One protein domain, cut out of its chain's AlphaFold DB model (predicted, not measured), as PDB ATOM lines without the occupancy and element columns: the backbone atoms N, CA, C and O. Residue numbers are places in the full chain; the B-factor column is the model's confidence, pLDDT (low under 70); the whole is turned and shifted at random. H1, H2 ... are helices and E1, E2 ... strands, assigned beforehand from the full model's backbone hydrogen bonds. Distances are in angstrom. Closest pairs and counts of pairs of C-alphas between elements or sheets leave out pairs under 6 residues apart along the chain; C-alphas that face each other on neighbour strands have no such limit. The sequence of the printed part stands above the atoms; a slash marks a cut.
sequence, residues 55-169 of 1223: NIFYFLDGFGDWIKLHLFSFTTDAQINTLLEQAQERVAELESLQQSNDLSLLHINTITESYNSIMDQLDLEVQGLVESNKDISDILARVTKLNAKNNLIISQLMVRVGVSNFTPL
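Overview. This is residues 55 to 169 of the 1223 residues of the protein "DUF5667 domain-containing protein" of Candidatus Komeilibacteria bacterium CG_4_9_14_0_8_um_filter_36_9 (UniProt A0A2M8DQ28). Three long helices, H1, H2 and H3, run side by side in an up-and-down bundle, each against the one before it, while a small two-strand hairpin, E1 and E2, lies off to the H1 side. The last residues, 163 to 169, fold back along H3. The printed part has 115 residues; the order is E1, E2, H1, H2, H3, the sheet E1 - E2 is antiparallel, and the class is mostly helix. It is only just compact, close to loose, with a radius of gyration of the C-alphas of 16.0 A and spans of 46 by 33 by 19 A.

Along the chain. Find C-alpha 58 at (114.590, 144.868, 121.540), where E1, residues 58 to 60, begins; E2 is residues 66 to 68. H1, residues 76 to 97, begins at (109.322, 130.374, 105.433) and runs 31.9 A. H2, residues 105 to 131, runs 39.3 A; H3, residues 137 to 160, runs 35.2 A to C-alpha 160 at (132.676, 120.999, 134.717).

Arrangement. Look first at the hairpin E1 and E2, antiparallel at 142 degrees: N 59 and O 67 are 3.0 A apart, within hydrogen-bond range. E1 is apart from H1, H2 and H3, and E2 from H2 and H3. H1 touches H2, the C-alphas of Ala 87 and Tyr 115 closest at 5.8 A, at a shallow tilt of 19 degrees, opposite ways. H1 touches H3, Val 91 and Asn 150 closest with C-alphas 5.8 A apart, at a shallow tilt of 20 degrees, the same way. H2 and H3 only just touch, with 3 pairs of C-alphas within 8 A, through residues 105 to 108 and 154 to 158 alone; the closest C-alphas, of Ile 108 and Ile 154, are 7.6 A apart. Every O i to N i+4 pair is within hydrogen-bond range in H1, H2 and H3.

Size, cuts and confidence. The two C-alphas farthest apart, of Asn 101 and Asn 133, are 47.5 A apart. The printed part has no cut and no long link. Mean pLDDT of the printed part is 70.6; look for values under 70 at residues 55 to 74, 102, 155 and 162 to 169.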
ATOM      1  N   ASN A  55     120.890 147.532 120.447       34.03
ATOM      2  CA  ASN A  55     120.195 147.518 119.165       34.03
ATOM      3  C   ASN A  55     118.731 147.971 119.311       34.03
ATOM      4  O   ASN A  55     118.022 147.531 120.212       34.03
ATOM      5  N   ILE A  56     118.252 148.823 118.398       39.22
ATOM      6  CA  ILE A  56     117.004 149.620 118.527       39.22
ATOM      7  C   ILE A  56     115.722 148.764 118.333       39.22
ATOM      8  O   ILE A  56     114.623 149.278 118.136       39.22
ATOM      9  N   PHE A  57     115.853 147.438 118.373       39.59
ATOM     10  CA  PHE A  57     114.813 146.470 118.027       39.59
ATOM     11  C   PHE A  57     114.443 145.510 119.165       39.59
ATOM     12  O   PHE A  57     113.634 144.622 118.931       39.59
ATOM     13  N   TYR A  58     114.978 145.676 120.376       44.31
ATOM     14  CA  TYR A  58     114.590 144.868 121.540       44.31
ATOM     15  C   TYR A  58     113.595 145.608 122.447       44.31
ATOM     16  O   TYR A  58     113.634 146.836 122.552       44.31
ATOM     17  N   PHE A  59     112.703 144.865 123.102       50.94
ATOM     18  CA  PHE A  59     111.753 145.372 124.096       50.94
ATOM     19  C   PHE A  59     111.521 144.328 125.197       50.94
ATOM     20  O   PHE A  59     111.544 143.138 124.901       50.94
ATOM     21  N   LEU A  60     111.275 144.767 126.440       42.50
ATOM     22  CA  LEU A  60     110.792 143.864 127.490       42.50
ATOM     23  C   LEU A  60     109.340 143.463 127.221       42.50
ATOM     24  O   LEU A  60     108.527 144.292 126.790       42.50
ATOM     25  N   ASP A  61     109.031 142.203 127.498       53.69
ATOM     26  CA  ASP A  61     107.721 141.600 127.291       53.69
ATOM     27  C   ASP A  61     106.776 141.769 128.518       53.69
ATOM     28  O   ASP A  61     106.836 142.780 129.221       53.69
ATOM     29  N   GLY A  62     105.816 140.858 128.730       33.84
ATOM     30  CA  GLY A  62     104.945 140.840 129.907       33.84
ATOM     31  C   GLY A  62     105.522 140.148 131.151       33.84
ATOM     32  O   GLY A  62     104.924 140.305 132.216       33.84
ATOM     33  N   PHE A  63     106.630 139.409 131.031       39.69
ATOM     34  CA  PHE A  63     107.232 138.607 132.102       39.69
ATOM     35  C   PHE A  63     108.607 139.128 132.544       39.69
ATOM     36  O   PHE A  63     108.919 139.064 133.730       39.69
ATOM     37  N   GLY A  64     109.374 139.729 131.630       40.03
ATOM     38  CA  GLY A  64     110.661 140.373 131.920       40.03
ATOM     39  C   GLY A  64     111.687 140.278 130.787       40.03
ATOM     40  O   GLY A  64     112.699 140.977 130.821       40.03
ATOM     41  N   ASP A  65     111.419 139.466 129.766       56.94
ATOM     42  CA  ASP A  65     112.433 139.024 128.812       56.94
ATOM     43  C   ASP A  65     112.652 139.995 127.646       56.94
ATOM     44  O   ASP A  65     111.732 140.655 127.149       56.94
ATOM     45  N   TRP A  66     113.897 140.060 127.164       50.44
ATOM     46  CA  TRP A  66     114.320 140.934 126.067       50.44
ATOM     47  C   TRP A  66     113.965 140.356 124.689       50.44
ATOM     48  O   TRP A  66     114.799 139.763 124.001       50.44
ATOM     49  N   ILE A  67     112.740 140.594 124.222       46.44
ATOM     50  CA  ILE A  67     112.274 140.097 122.924       46.44
ATOM     51  C   ILE A  67     112.767 140.977 121.761       46.44
ATOM     52  O   ILE A  67     112.566 142.194 121.713       46.44
ATOM     53  N   LYS A  68     113.383 140.320 120.770       46.38
ATOM     54  CA  LYS A  68     113.837 140.863 119.478       46.38
ATOM     55  C   LYS A  68     112.619 141.075 118.560       46.38
ATOM     56  O   LYS A  68     111.915 140.127 118.214       46.38
ATOM     57  N   LEU A  69     112.332 142.311 118.147       39.06
ATOM     58  CA  LEU A  69     111.166 142.656 117.321       39.06
ATOM     59  C   LEU A  69     111.402 142.292 115.847       39.06
ATOM     60  O   LEU A  69     111.704 143.146 115.009       39.06
ATOM     61  N   HIS A  70     111.218 141.013 115.523       43.84
ATOM     62  CA  HIS A  70     111.167 140.544 114.141       43.84
ATOM     63  C   HIS A  70     109.935 141.141 113.440       43.84
ATOM     64  O   HIS A  70     108.789 140.763 113.686       43.84
ATOM     65  N   LEU A  71     110.171 142.113 112.554       38.28
ATOM     66  CA  LEU A  71     109.150 142.666 111.664       38.28
ATOM     67  C   LEU A  71     108.664 141.566 110.711       38.28
ATOM     68  O   LEU A  71     109.336 141.299 109.720       38.28
ATOM     69  N   PHE A  72     107.517 140.959 111.044       38.00
ATOM     70  CA  PHE A  72     106.841 139.845 110.358       38.00
ATOM     71  C   PHE A  72     107.463 139.427 109.016       38.00
ATOM     72  O   PHE A  72     107.157 139.992 107.961       38.00
ATOM     73  N   SER A  73     108.306 138.393 109.066       42.41
ATOM     74  CA  SER A  73     108.704 137.650 107.875       42.41
ATOM     75  C   SER A  73     107.479 136.921 107.328       42.41
ATOM     76  O   SER A  73     106.914 136.070 108.006       42.41
ATOM     77  N   PHE A  74     107.062 137.246 106.105       51.00
ATOM     78  CA  PHE A  74     105.941 136.582 105.424       51.00
ATOM     79  C   PHE A  74     106.411 135.433 104.510       51.00
ATOM     80  O   PHE A  74     105.761 135.134 103.507       51.00
ATOM     81  N   THR A  75     107.573 134.842 104.802       71.81
ATOM     82  CA  THR A  75     108.190 133.775 104.005       71.81
ATOM     83  C   THR A  75     108.988 132.815 104.882       71.81
ATOM     84  O   THR A  75     109.941 133.246 105.539       71.81
ATOM     85  N   THR A  76     108.674 131.522 104.770       73.56
ATOM     86  CA  THR A  76     109.322 130.374 105.433       73.56
ATOM     87  C   THR A  76     110.851 130.478 105.414       73.56
ATOM     88  O   THR A  76     111.494 130.394 106.451       73.56
ATOM     89  N   ASP A  77     111.439 130.818 104.260       73.81
ATOM     90  CA  ASP A  77     112.894 130.976 104.070       73.81
ATOM     91  C   ASP A  77     113.550 131.943 105.081       73.81
ATOM     92  O   ASP A  77     114.702 131.759 105.467       73.81
ATOM     93  N   ALA A  78     112.831 132.980 105.521       76.50
ATOM     94  CA  ALA A  78     113.313 133.976 106.482       76.50
ATOM     95  C   ALA A  78     112.752 133.785 107.909       76.50
ATOM     96  O   ALA A  78     113.269 134.392 108.847       76.50
ATOM     97  N   GLN A  79     111.762 132.901 108.095       82.00
ATOM     98  CA  GLN A  79     111.433 132.318 109.406       82.00
ATOM     99  C   GLN A  79     112.545 131.334 109.817       82.00
ATOM    100  O   GLN A  79     113.162 131.508 110.861       82.00
ATOM    101  N   ILE A  80     112.938 130.428 108.922       82.88
ATOM    102  CA  ILE A  80     114.057 129.484 109.099       82.88
ATOM    103  C   ILE A  80     115.381 130.204 109.372       82.88
ATOM    104  O   ILE A  80     116.094 129.837 110.299       82.88
ATOM    105  N   ASN A  81     115.720 131.256 108.615       84.88
ATOM    106  CA  ASN A  81     116.938 132.022 108.914       84.88
ATOM    107  C   ASN A  81     116.856 132.778 110.256       84.88
ATOM    108  O   ASN A  81     117.890 132.946 110.888       84.88
ATOM    109  N   THR A  82     115.659 133.165 110.723       86.88
ATOM    110  CA  THR A  82     115.471 133.723 112.077       86.88
ATOM    111  C   THR A  82     115.735 132.661 113.149       86.88
ATOM    112  O   THR A  82     116.520 132.907 114.060       86.88
ATOM    113  N   LEU A  83     115.152 131.468 113.011       87.50
ATOM    114  CA  LEU A  83     115.338 130.359 113.955       87.50
ATOM    115  C   LEU A  83     116.802 129.878 113.987       87.50
ATOM    116  O   LEU A  83     117.352 129.649 115.057       87.50
ATOM    117  N   LEU A  84     117.481 129.832 112.834       87.25
ATOM    118  CA  LEU A  84     118.919 129.538 112.753       87.25
ATOM    119  C   LEU A  84     119.802 130.614 113.410       87.25
ATOM    120  O   LEU A  84     120.846 130.266 113.959       87.25
ATOM    121  N   GLU A  85     119.417 131.896 113.371       91.19
ATOM    122  CA  GLU A  85     120.089 132.950 114.150       91.19
ATOM    123  C   GLU A  85     119.846 132.767 115.657       91.19
ATOM    124  O   GLU A  85     120.777 132.900 116.443       91.19
ATOM    125  N   GLN A  86     118.628 132.412 116.076       90.00
ATOM    126  CA  GLN A  86     118.291 132.207 117.491       90.00
ATOM    127  C   GLN A  86     118.983 130.965 118.082       90.00
ATOM    128  O   GLN A  86     119.526 131.031 119.184       90.00
ATOM    129  N   ALA A  87     119.059 129.864 117.330       86.50
ATOM    130  CA  ALA A  87     119.836 128.682 117.701       86.50
ATOM    131  C   ALA A  87     121.341 129.002 117.804       86.50
ATOM    132  O   ALA A  87     122.015 128.534 118.719       86.50
ATOM    133  N   GLN A  88     121.870 129.858 116.917       92.25
ATOM    134  CA  GLN A  88     123.238 130.382 117.024       92.25
ATOM    135  C   GLN A  88     123.440 131.251 118.273       92.25
ATOM    136  O   GLN A  88     124.467 131.116 118.933       92.25
ATOM    137  N   GLU A  89     122.467 132.098 118.623       92.44
ATOM    138  CA  GLU A  89     122.493 132.917 119.840       92.44
ATOM    139  C   GLU A  89     122.491 132.046 121.117       92.44
ATOM    140  O   GLU A  89     123.256 132.347 122.029       92.44
ATOM    141  N   ARG A  90     121.720 130.943 121.184       91.88
ATOM    142  CA  ARG A  90     121.756 129.994 122.327       91.88
ATOM    143  C   ARG A  90     123.070 129.204 122.413       91.88
ATOM    144  O   ARG A  90     123.636 129.072 123.492       91.88
ATOM    145  N   VAL A  91     123.615 128.722 121.291       87.44
ATOM    146  CA  VAL A  91     124.906 127.998 121.305       87.44
ATOM    147  C   VAL A  91     126.061 128.912 121.739       87.44
ATOM    148  O   VAL A  91     126.939 128.469 122.472       87.44
ATOM    149  N   ALA A  92     126.042 130.193 121.355       89.88
ATOM    150  CA  ALA A  92     127.032 131.176 121.808       89.88
ATOM    151  C   ALA A  92     126.907 131.530 123.307       89.88
ATOM    152  O   ALA A  92     127.894 131.907 123.938       89.88
ATOM    153  N   GLU A  93     125.714 131.394 123.888       89.25
ATOM    154  CA  GLU A  93     125.456 131.546 125.327       89.25
ATOM    155  C   GLU A  93     126.030 130.355 126.119       89.25
ATOM    156  O   GLU A  93     126.689 130.540 127.138       89.25
ATOM    157  N   LEU A  94     125.911 129.130 125.594       87.12
ATOM    158  CA  LEU A  94     126.621 127.972 126.151       87.12
ATOM    159  C   LEU A  94     128.155 128.115 126.031       87.12
ATOM    160  O   LEU A  94     128.880 127.718 126.941       87.12
ATOM    161  N   GLU A  95     128.676 128.715 124.951       88.88
ATOM    162  CA  GLU A  95     130.118 129.014 124.819       88.88
ATOM    163  C   GLU A  95     130.629 130.028 125.853       88.88
ATOM    164  O   GLU A  95     131.777 129.912 126.291       88.88
ATOM    165  N   SER A  96     129.820 131.010 126.268       87.81
ATOM    166  CA  SER A  96     130.238 131.951 127.316       87.81
ATOM    167  C   SER A  96     130.262 131.280 128.695       87.81
ATOM    168  O   SER A  96     131.204 131.503 129.458       87.81
ATOM    169  N   LEU A  97     129.332 130.358 128.977       86.00
ATOM    170  CA  LEU A  97     129.379 129.528 130.188       86.00
ATOM    171  C   LEU A  97     130.654 128.670 130.281       86.00
ATOM    172  O   LEU A  97     131.128 128.418 131.389       86.00
ATOM    173  N   GLN A  98     131.282 128.281 129.161       78.31
ATOM    174  CA  GLN A  98     132.576 127.573 129.191       78.31
ATOM    175  C   GLN A  98     133.711 128.410 129.803       78.31
ATOM    176  O   GLN A  98     134.701 127.846 130.264       78.31
ATOM    177  N   GLN A  99     133.560 129.737 129.819       80.06
ATOM    178  CA  GLN A  99     134.540 130.698 130.330       80.06
ATOM    179  C   GLN A  99     134.100 131.334 131.662       80.06
ATOM    180  O   GLN A  99     134.914 131.968 132.327       80.06
ATOM    181  N   SER A 100     132.844 131.134 132.077       79.94
ATOM    182  CA  SER A 100     132.340 131.566 133.385       79.94
ATOM    183  C   SER A 100     132.924 130.735 134.533       79.94
ATOM    184  O   SER A 100     133.118 129.522 134.393       79.94
ATOM    185  N   ASN A 101     133.154 131.380 135.680       73.69
ATOM    186  CA  ASN A 101     133.454 130.716 136.956       73.69
ATOM    187  C   ASN A 101     132.177 130.330 137.722       73.69
ATOM    188  O   ASN A 101     132.173 129.290 138.375       73.69
ATOM    189  N   ASP A 102     131.106 131.121 137.607       66.62
ATOM    190  CA  ASP A 102     129.769 130.731 138.062       66.62
ATOM    191  C   ASP A 102     129.126 129.825 137.001       66.62
ATOM    192  O   ASP A 102     128.969 130.213 135.836       66.62
ATOM    193  N   LEU A 103     128.825 128.585 137.384       77.94
ATOM    194  CA  LEU A 103     128.322 127.555 136.486       77.94
ATOM    195  C   LEU A 103     127.379 126.606 137.233       77.94
ATOM    196  O   LEU A 103     127.818 125.651 137.874       77.94
ATOM    197  N   SER A 104     126.072 126.834 137.104       80.56
ATOM    198  CA  SER A 104     125.047 125.951 137.664       80.56
ATOM    199  C   SER A 104     124.432 125.028 136.606       80.56
ATOM    200  O   SER A 104     124.203 125.413 135.457       80.56
ATOM    201  N   LEU A 105     124.113 123.795 137.017       72.44
ATOM    202  CA  LEU A 105     123.416 122.810 136.180       72.44
ATOM    203  C   LEU A 105     122.049 123.328 135.696       72.44
ATOM    204  O   LEU A 105     121.657 123.066 134.563       72.44
ATOM    205  N   LEU A 106     121.361 124.123 136.524       72.38
ATOM    206  CA  LEU A 106     120.098 124.770 136.166       72.38
ATOM    207  C   LEU A 106     120.261 125.696 134.950       72.38
ATOM    208  O   LEU A 106     119.493 125.591 133.999       72.38
ATOM    209  N   HIS A 107     121.295 126.545 134.942       80.25
ATOM    210  CA  HIS A 107     121.556 127.482 133.844       80.25
ATOM    211  C   HIS A 107     121.877 126.739 132.531       80.25
ATOM    212  O   HIS A 107     121.348 127.088 131.477       80.25
ATOM    213  N   ILE A 108     122.671 125.661 132.601       77.50
ATOM    214  CA  ILE A 108     122.977 124.794 131.447       77.50
ATOM    215  C   ILE A 108     121.691 124.162 130.887       77.50
ATOM    216  O   ILE A 108     121.474 124.182 129.671       77.50
ATOM    217  N   ASN A 109     120.826 123.633 131.757       78.62
ATOM    218  CA  ASN A 109     119.574 122.994 131.355       78.62
ATOM    219  C   ASN A 109     118.612 123.995 130.698       78.62
ATOM    220  O   ASN A 109     118.159 123.739 129.586       78.62
ATOM    221  N   THR A 110     118.378 125.167 131.298       83.56
ATOM    222  CA  THR A 110     117.468 126.189 130.743       83.56
ATOM    223  C   THR A 110     117.887 126.666 129.345       83.56
ATOM    224  O   THR A 110     117.040 126.832 128.465       83.56
ATOM    225  N   ILE A 111     119.189 126.842 129.087       80.50
ATOM    226  CA  ILE A 111     119.669 127.207 127.741       80.50
ATOM    227  C   ILE A 111     119.508 126.029 126.764       80.50
ATOM    228  O   ILE A 111     119.131 126.236 125.609       80.50
ATOM    229  N   THR A 112     119.735 124.795 127.222       81.44
ATOM    230  CA  THR A 112     119.566 123.570 126.417       81.44
ATOM    231  C   THR A 112     118.102 123.343 126.020       81.44
ATOM    232  O   THR A 112     117.813 123.069 124.857       81.44
ATOM    233  N   GLU A 113     117.163 123.523 126.949       82.31
ATOM    234  CA  GLU A 113     115.716 123.484 126.700       82.31
ATOM    235  C   GLU A 113     115.295 124.562 125.689       82.31
ATOM    236  O   GLU A 113     114.556 124.284 124.741       82.31
ATOM    237  N   SER A 114     115.831 125.780 125.835       84.62
ATOM    238  CA  SER A 114     115.597 126.878 124.894       84.62
ATOM    239  C   SER A 114     116.142 126.572 123.491       84.62
ATOM    240  O   SER A 114     115.451 126.824 122.503       84.62
ATOM    241  N   TYR A 115     117.337 125.977 123.385       90.50
ATOM    242  CA  TYR A 115     117.897 125.512 122.113       90.50
ATOM    243  C   TYR A 115     116.995 124.459 121.455       90.50
ATOM    244  O   TYR A 115     116.615 124.628 120.296       90.50
ATOM    245  N   ASN A 116     116.594 123.422 122.197       83.88
ATOM    246  CA  ASN A 116     115.740 122.348 121.683       83.88
ATOM    247  C   ASN A 116     114.405 122.898 121.150       83.88
ATOM    248  O   ASN A 116     114.054 122.636 120.003       83.88
ATOM    249  N   SER A 117     113.738 123.780 121.902       81.94
ATOM    250  CA  SER A 117     112.474 124.399 121.474       81.94
ATOM    251  C   SER A 117     112.595 125.237 120.188       81.94
ATOM    252  O   SER A 117     111.637 125.342 119.416       81.94
ATOM    253  N   ILE A 118     113.766 125.829 119.915       83.44
ATOM    254  CA  ILE A 118     114.048 126.517 118.641       83.44
ATOM    255  C   ILE A 118     114.267 125.499 117.512       83.44
ATOM    256  O   ILE A 118     113.828 125.740 116.385       83.44
ATOM    257  N   MET A 119     114.912 124.364 117.796       85.94
ATOM    258  CA  MET A 119     115.130 123.293 116.820       85.94
ATOM    259  C   MET A 119     113.824 122.596 116.411       85.94
ATOM    260  O   MET A 119     113.634 122.354 115.221       85.94
ATOM    261  N   ASP A 120     112.892 122.374 117.340       83.19
ATOM    262  CA  ASP A 120     111.565 121.809 117.041       83.19
ATOM    263  C   ASP A 120     110.762 122.726 116.097       83.19
ATOM    264  O   ASP A 120     110.184 122.289 115.098       83.19
ATOM    265  N   GLN A 121     110.776 124.038 116.368       82.81
ATOM    266  CA  GLN A 121     110.163 125.051 115.498       82.81
ATOM    267  C   GLN A 121     110.838 125.122 114.121       82.81
ATOM    268  O   GLN A 121     110.172 125.347 113.107       82.81
ATOM    269  N   LEU A 122     112.159 124.932 114.074       83.88
ATOM    270  CA  LEU A 122     112.930 124.924 112.836       83.88
ATOM    271  C   LEU A 122     112.593 123.707 111.969       83.88
ATOM    272  O   LEU A 122     112.452 123.873 110.757       83.88
ATOM    273  N   ASP A 123     112.413 122.523 112.559       81.19
ATOM    274  CA  ASP A 123     112.062 121.319 111.803       81.19
ATOM    275  C   ASP A 123     110.661 121.434 111.175       81.19
ATOM    276  O   ASP A 123     110.502 121.191 109.978       81.19
ATOM    277  N   LEU A 124     109.674 121.955 111.916       79.94
ATOM    278  CA  LEU A 124     108.326 122.246 111.397       79.94
ATOM    279  C   LEU A 124     108.339 123.200 110.184       79.94
ATOM    280  O   LEU A 124     107.650 122.964 109.188       79.94
ATOM    281  N   GLU A 125     109.134 124.273 110.225       81.56
ATOM    282  CA  GLU A 125     109.262 125.203 109.090       81.56
ATOM    283  C   GLU A 125     110.035 124.567 107.913       81.56
ATOM    284  O   GLU A 125     109.707 124.812 106.746       81.56
ATOM    285  N   VAL A 126     111.036 123.718 108.190       78.56
ATOM    286  CA  VAL A 126     111.801 122.976 107.169       78.56
ATOM    287  C   VAL A 126     110.934 121.935 106.461       78.56
ATOM    288  O   VAL A 126     111.004 121.841 105.233       78.56
ATOM    289  N   GLN A 127     110.051 121.227 107.171       75.81
ATOM    290  CA  GLN A 127     109.058 120.332 106.565       75.81
ATOM    291  C   GLN A 127     108.187 121.088 105.540       75.81
ATOM    292  O   GLN A 127     108.002 120.619 104.414       75.81
ATOM    293  N   GLY A 128     107.785 122.331 105.840       75.44
ATOM    294  CA  GLY A 128     107.089 123.213 104.889       75.44
ATOM    295  C   GLY A 128     107.897 123.581 103.628       75.44
ATOM    296  O   GLY A 128     107.313 123.838 102.566       75.44
ATOM    297  N   LEU A 129     109.236 123.575 103.682       76.88
ATOM    298  CA  LEU A 129     110.088 123.702 102.488       76.88
ATOM    299  C   LEU A 129     110.174 122.401 101.679       76.88
ATOM    300  O   LEU A 129     110.206 122.467 100.446       76.88
ATOM    301  N   VAL A 130     110.189 121.244 102.351       71.06
ATOM    302  CA  VAL A 130     110.182 119.915 101.714       71.06
ATOM    303  C   VAL A 130     108.879 119.705 100.942       71.06
ATOM    304  O   VAL A 130     108.925 119.393  99.752       71.06
ATOM    305  N   GLU A 131     107.723 119.993 101.549       74.31
ATOM    306  CA  GLU A 131     106.422 119.992 100.858       74.31
ATOM    307  C   GLU A 131     106.388 120.962  99.664       74.31
ATOM    308  O   GLU A 131     105.774 120.690  98.628       74.31
ATOM    309  N   SER A 132     107.095 122.092  99.779       74.50
ATOM    310  CA  SER A 132     107.248 123.083  98.707       74.50
ATOM    311  C   SER A 132     108.250 122.674  97.612       74.50
ATOM    312  O   SER A 132     108.425 123.432  96.652       74.50
ATOM    313  N   ASN A 133     108.909 121.513  97.734       77.81
ATOM    314  CA  ASN A 133     109.968 121.015  96.849       77.81
ATOM    315  C   ASN A 133     111.086 122.052  96.601       77.81
ATOM    316  O   ASN A 133     111.468 122.338  95.460       77.81
ATOM    317  N   LYS A 134     111.569 122.669  97.686       76.12
ATOM    318  CA  LYS A 134     112.724 123.579  97.687       76.12
ATOM    319  C   LYS A 134     114.011 122.845  98.065       76.12
ATOM    320  O   LYS A 134     113.993 121.850  98.777       76.12
ATOM    321  N   ASP A 135     115.136 123.389  97.609       76.25
ATOM    322  CA  ASP A 135     116.467 122.969  98.050       76.25
ATOM    323  C   ASP A 135     116.706 123.437  99.496       76.25
ATOM    324  O   ASP A 135     116.606 124.632  99.787       76.25
ATOM    325  N   ILE A 136     116.997 122.485 100.385       77.81
ATOM    326  CA  ILE A 136     117.263 122.704 101.816       77.81
ATOM    327  C   ILE A 136     118.705 122.348 102.219       77.81
ATOM    328  O   ILE A 136     119.015 122.305 103.407       77.81
ATOM    329  N   SER A 137     119.602 122.102 101.259       73.00
ATOM    330  CA  SER A 137     120.969 121.618 101.525       73.00
ATOM    331  C   SER A 137     121.799 122.544 102.434       73.00
ATOM    332  O   SER A 137     122.404 122.064 103.391       73.00
ATOM    333  N   ASP A 138     121.767 123.865 102.207       75.94
ATOM    334  CA  ASP A 138     122.403 124.872 103.087       75.94
ATOM    335  C   ASP A 138     121.829 124.846 104.513       75.94
ATOM    336  O   ASP A 138     122.563 124.961 105.495       75.94
ATOM    337  N   ILE A 139     120.512 124.654 104.631       75.44
ATOM    338  CA  ILE A 139     119.798 124.649 105.911       75.44
ATOM    339  C   ILE A 139     120.197 123.413 106.718       75.44
ATOM    340  O   ILE A 139     120.613 123.557 107.866       75.44
ATOM    341  N   LEU A 140     120.167 122.225 106.105       71.50
ATOM    342  CA  LEU A 140     120.606 120.979 106.741       71.50
ATOM    343  C   LEU A 140     122.082 121.044 107.159       71.50
ATOM    344  O   LEU A 140     122.410 120.700 108.290       71.50
ATOM    345  N   ALA A 141     122.972 121.561 106.304       72.50
ATOM    346  CA  ALA A 141     124.387 121.724 106.649       72.50
ATOM    347  C   ALA A 141     124.597 122.654 107.863       72.50
ATOM    348  O   ALA A 141     125.451 122.392 108.716       72.50
ATOM    349  N   ARG A 142     123.799 123.724 107.976       76.88
ATOM    350  CA  ARG A 142     123.821 124.649 109.121       76.88
ATOM    351  C   ARG A 142     123.237 124.017 110.387       76.88
ATOM    352  O   ARG A 142     123.852 124.161 111.439       76.88
ATOM    353  N   VAL A 143     122.128 123.280 110.282       74.94
ATOM    354  CA  VAL A 143     121.515 122.508 111.383       74.94
ATOM    355  C   VAL A 143     122.492 121.479 111.948       74.94
ATOM    356  O   VAL A 143     122.784 121.506 113.142       74.94
ATOM    357  N   THR A 144     123.072 120.626 111.100       71.25
ATOM    358  CA  THR A 144     124.032 119.594 111.520       71.25
ATOM    359  C   THR A 144     125.236 120.204 112.235       71.25
ATOM    360  O   THR A 144     125.660 119.705 113.278       71.25
ATOM    361  N   LYS A 145     125.758 121.328 111.725       75.06
ATOM    362  CA  LYS A 145     126.872 122.046 112.355       75.06
ATOM    363  C   LYS A 145     126.504 122.647 113.716       75.06
ATOM    364  O   LYS A 145     127.369 122.699 114.587       75.06
ATOM    365  N   LEU A 146     125.263 123.097 113.906       75.81
ATOM    366  CA  LEU A 146     124.792 123.622 115.191       75.81
ATOM    367  C   LEU A 146     124.593 122.504 116.212       75.81
ATOM    368  O   LEU A 146     125.174 122.592 117.287       75.81
ATOM    369  N   ASN A 147     123.911 121.414 115.850       72.88
ATOM    370  CA  ASN A 147     123.708 120.265 116.741       72.88
ATOM    371  C   ASN A 147     125.038 119.641 117.194       72.88
ATOM    372  O   ASN A 147     125.234 119.395 118.384       72.88
ATOM    373  N   ALA A 148     125.993 119.451 116.275       70.00
ATOM    374  CA  ALA A 148     127.322 118.941 116.619       70.00
ATOM    375  C   ALA A 148     128.080 119.874 117.583       70.00
ATOM    376  O   ALA A 148     128.756 119.402 118.497       70.00
ATOM    377  N   LYS A 149     127.949 121.196 117.406       75.88
ATOM    378  CA  LYS A 149     128.586 122.194 118.276       75.88
ATOM    379  C   LYS A 149     127.919 122.252 119.656       75.88
ATOM    380  O   LYS A 149     128.620 122.220 120.660       75.88
ATOM    381  N   ASN A 150     126.587 122.278 119.694       83.12
ATOM    382  CA  ASN A 150     125.772 122.268 120.907       83.12
ATOM    383  C   ASN A 150     126.126 121.075 121.808       83.12
ATOM    384  O   ASN A 150     126.494 121.253 122.965       83.12
ATOM    385  N   ASN A 151     126.119 119.864 121.244       72.69
ATOM    386  CA  ASN A 151     126.372 118.638 122.000       72.69
ATOM    387  C   ASN A 151     127.810 118.567 122.550       72.69
ATOM    388  O   ASN A 151     128.008 118.078 123.661       72.69
ATOM    389  N   LEU A 152     128.799 119.086 121.809       75.56
ATOM    390  CA  LEU A 152     130.191 119.193 122.266       75.56
ATOM    391  C   LEU A 152     130.348 120.184 123.430       75.56
ATOM    392  O   LEU A 152     131.096 119.922 124.369       75.56
ATOM    393  N   ILE A 153     129.652 121.321 123.381       75.25
ATOM    394  CA  ILE A 153     129.709 122.314 124.457       75.25
ATOM    395  C   ILE A 153     129.021 121.774 125.713       75.25
ATOM    396  O   ILE A 153     129.591 121.868 126.798       75.25
ATOM    397  N   ILE A 154     127.840 121.163 125.574       74.69
ATOM    398  CA  ILE A 154     127.094 120.589 126.703       74.69
ATOM    399  C   ILE A 154     127.901 119.483 127.390       74.69
ATOM    400  O   ILE A 154     127.981 119.496 128.615       74.69
ATOM    401  N   SER A 155     128.560 118.574 126.659       69.94
ATOM    402  CA  SER A 155     129.389 117.541 127.302       69.94
ATOM    403  C   SER A 155     130.560 118.148 128.087       69.94
ATOM    404  O   SER A 155     130.809 117.758 129.229       69.94
ATOM    405  N   GLN A 156     131.220 119.171 127.536       78.12
ATOM    406  CA  GLN A 156     132.295 119.905 128.212       78.12
ATOM    407  C   GLN A 156     131.802 120.684 129.448       78.12
ATOM    408  O   GLN A 156     132.526 120.777 130.439       78.12
ATOM    409  N   LEU A 157     130.572 121.210 129.431       79.25
ATOM    410  CA  LEU A 157     129.954 121.873 130.584       79.25
ATOM    411  C   LEU A 157     129.494 120.878 131.661       79.25
ATOM    412  O   LEU A 157     129.759 121.110 132.838       79.25
ATOM    413  N   MET A 158     128.884 119.751 131.277       71.25
ATOM    414  CA  MET A 158     128.446 118.690 132.198       71.25
ATOM    415  C   MET A 158     129.612 118.116 133.012       71.25
ATOM    416  O   MET A 158     129.490 117.927 134.222       71.25
ATOM    417  N   VAL A 159     130.778 117.934 132.381       71.06
ATOM    418  CA  VAL A 159     132.015 117.540 133.075       71.06
ATOM    419  C   VAL A 159     132.467 118.605 134.087       71.06
ATOM    420  O   VAL A 159     132.903 118.248 135.181       71.06
ATOM    421  N   ARG A 160     132.324 119.907 133.783       76.75
ATOM    422  CA  ARG A 160     132.676 120.999 134.717       76.75
ATOM    423  C   ARG A 160     131.744 121.083 135.931       76.75
ATOM    424  O   ARG A 160     132.234 121.398 137.010       76.75
ATOM    425  N   VAL A 161     130.454 120.761 135.789       76.94
ATOM    426  CA  VAL A 161     129.509 120.652 136.927       76.94
ATOM    427  C   VAL A 161     129.516 119.275 137.613       76.94
ATOM    428  O   VAL A 161     128.705 119.021 138.500       76.94
ATOM    429  N   GLY A 162     130.438 118.377 137.243       67.25
ATOM    430  CA  GLY A 162     130.648 117.092 137.921       67.25
ATOM    431  C   GLY A 162     129.662 115.973 137.558       67.25
ATOM    432  O   GLY A 162     129.638 114.947 138.239       67.25
ATOM    433  N   VAL A 163     128.867 116.124 136.495       56.62
ATOM    434  CA  VAL A 163     127.915 115.099 136.033       56.62
ATOM    435  C   VAL A 163     128.654 114.063 135.178       56.62
ATOM    436  O   VAL A 163     128.917 114.279 133.997       56.62
ATOM    437  N   SER A 164     129.008 112.919 135.773       38.03
ATOM    438  CA  SER A 164     129.911 111.933 135.151       38.03
ATOM    439  C   SER A 164     129.272 110.979 134.132       38.03
ATOM    440  O   SER A 164     129.998 110.230 133.486       38.03
ATOM    441  N   ASN A 165     127.939 110.966 134.004       39.53
ATOM    442  CA  ASN A 165     127.184 109.974 133.218       39.53
ATOM    443  C   ASN A 165     126.239 110.626 132.182       39.53
ATOM    444  O   ASN A 165     125.117 110.164 131.992       39.53
ATOM    445  N   PHE A 166     126.646 111.716 131.521       36.59
ATOM    446  CA  PHE A 166     125.808 112.346 130.492       36.59
ATOM    447  C   PHE A 166     125.918 111.625 129.137       36.59
ATOM    448  O   PHE A 166     126.853 111.859 128.369       36.59
ATOM    449  N   THR A 167     124.943 110.774 128.814       34.59
ATOM    450  CA  THR A 167     124.744 110.269 127.446       34.59
ATOM    451  C   THR A 167     124.105 111.362 126.579       34.59
ATOM    452  O   THR A 167     122.967 111.745 126.858       34.59
ATOM    453  N   PRO A 168     124.770 111.873 125.524       31.73
ATOM    454  CA  PRO A 168     124.171 112.880 124.654       31.73
ATOM    455  C   PRO A 168     122.972 112.301 123.890       31.73
ATOM    456  O   PRO A 168     123.035 111.183 123.379       31.73
ATOM    457  N   LEU A 169     121.893 113.085 123.783       32.75
ATOM    458  CA  LEU A 169     120.638 112.697 123.128       32.75
ATOM    459  C   LEU A 169     120.850 112.338 121.645       32.75
ATOM    460  O   LEU A 169     120.918 113.203 120.774       32.75
TER     461      LEU A 169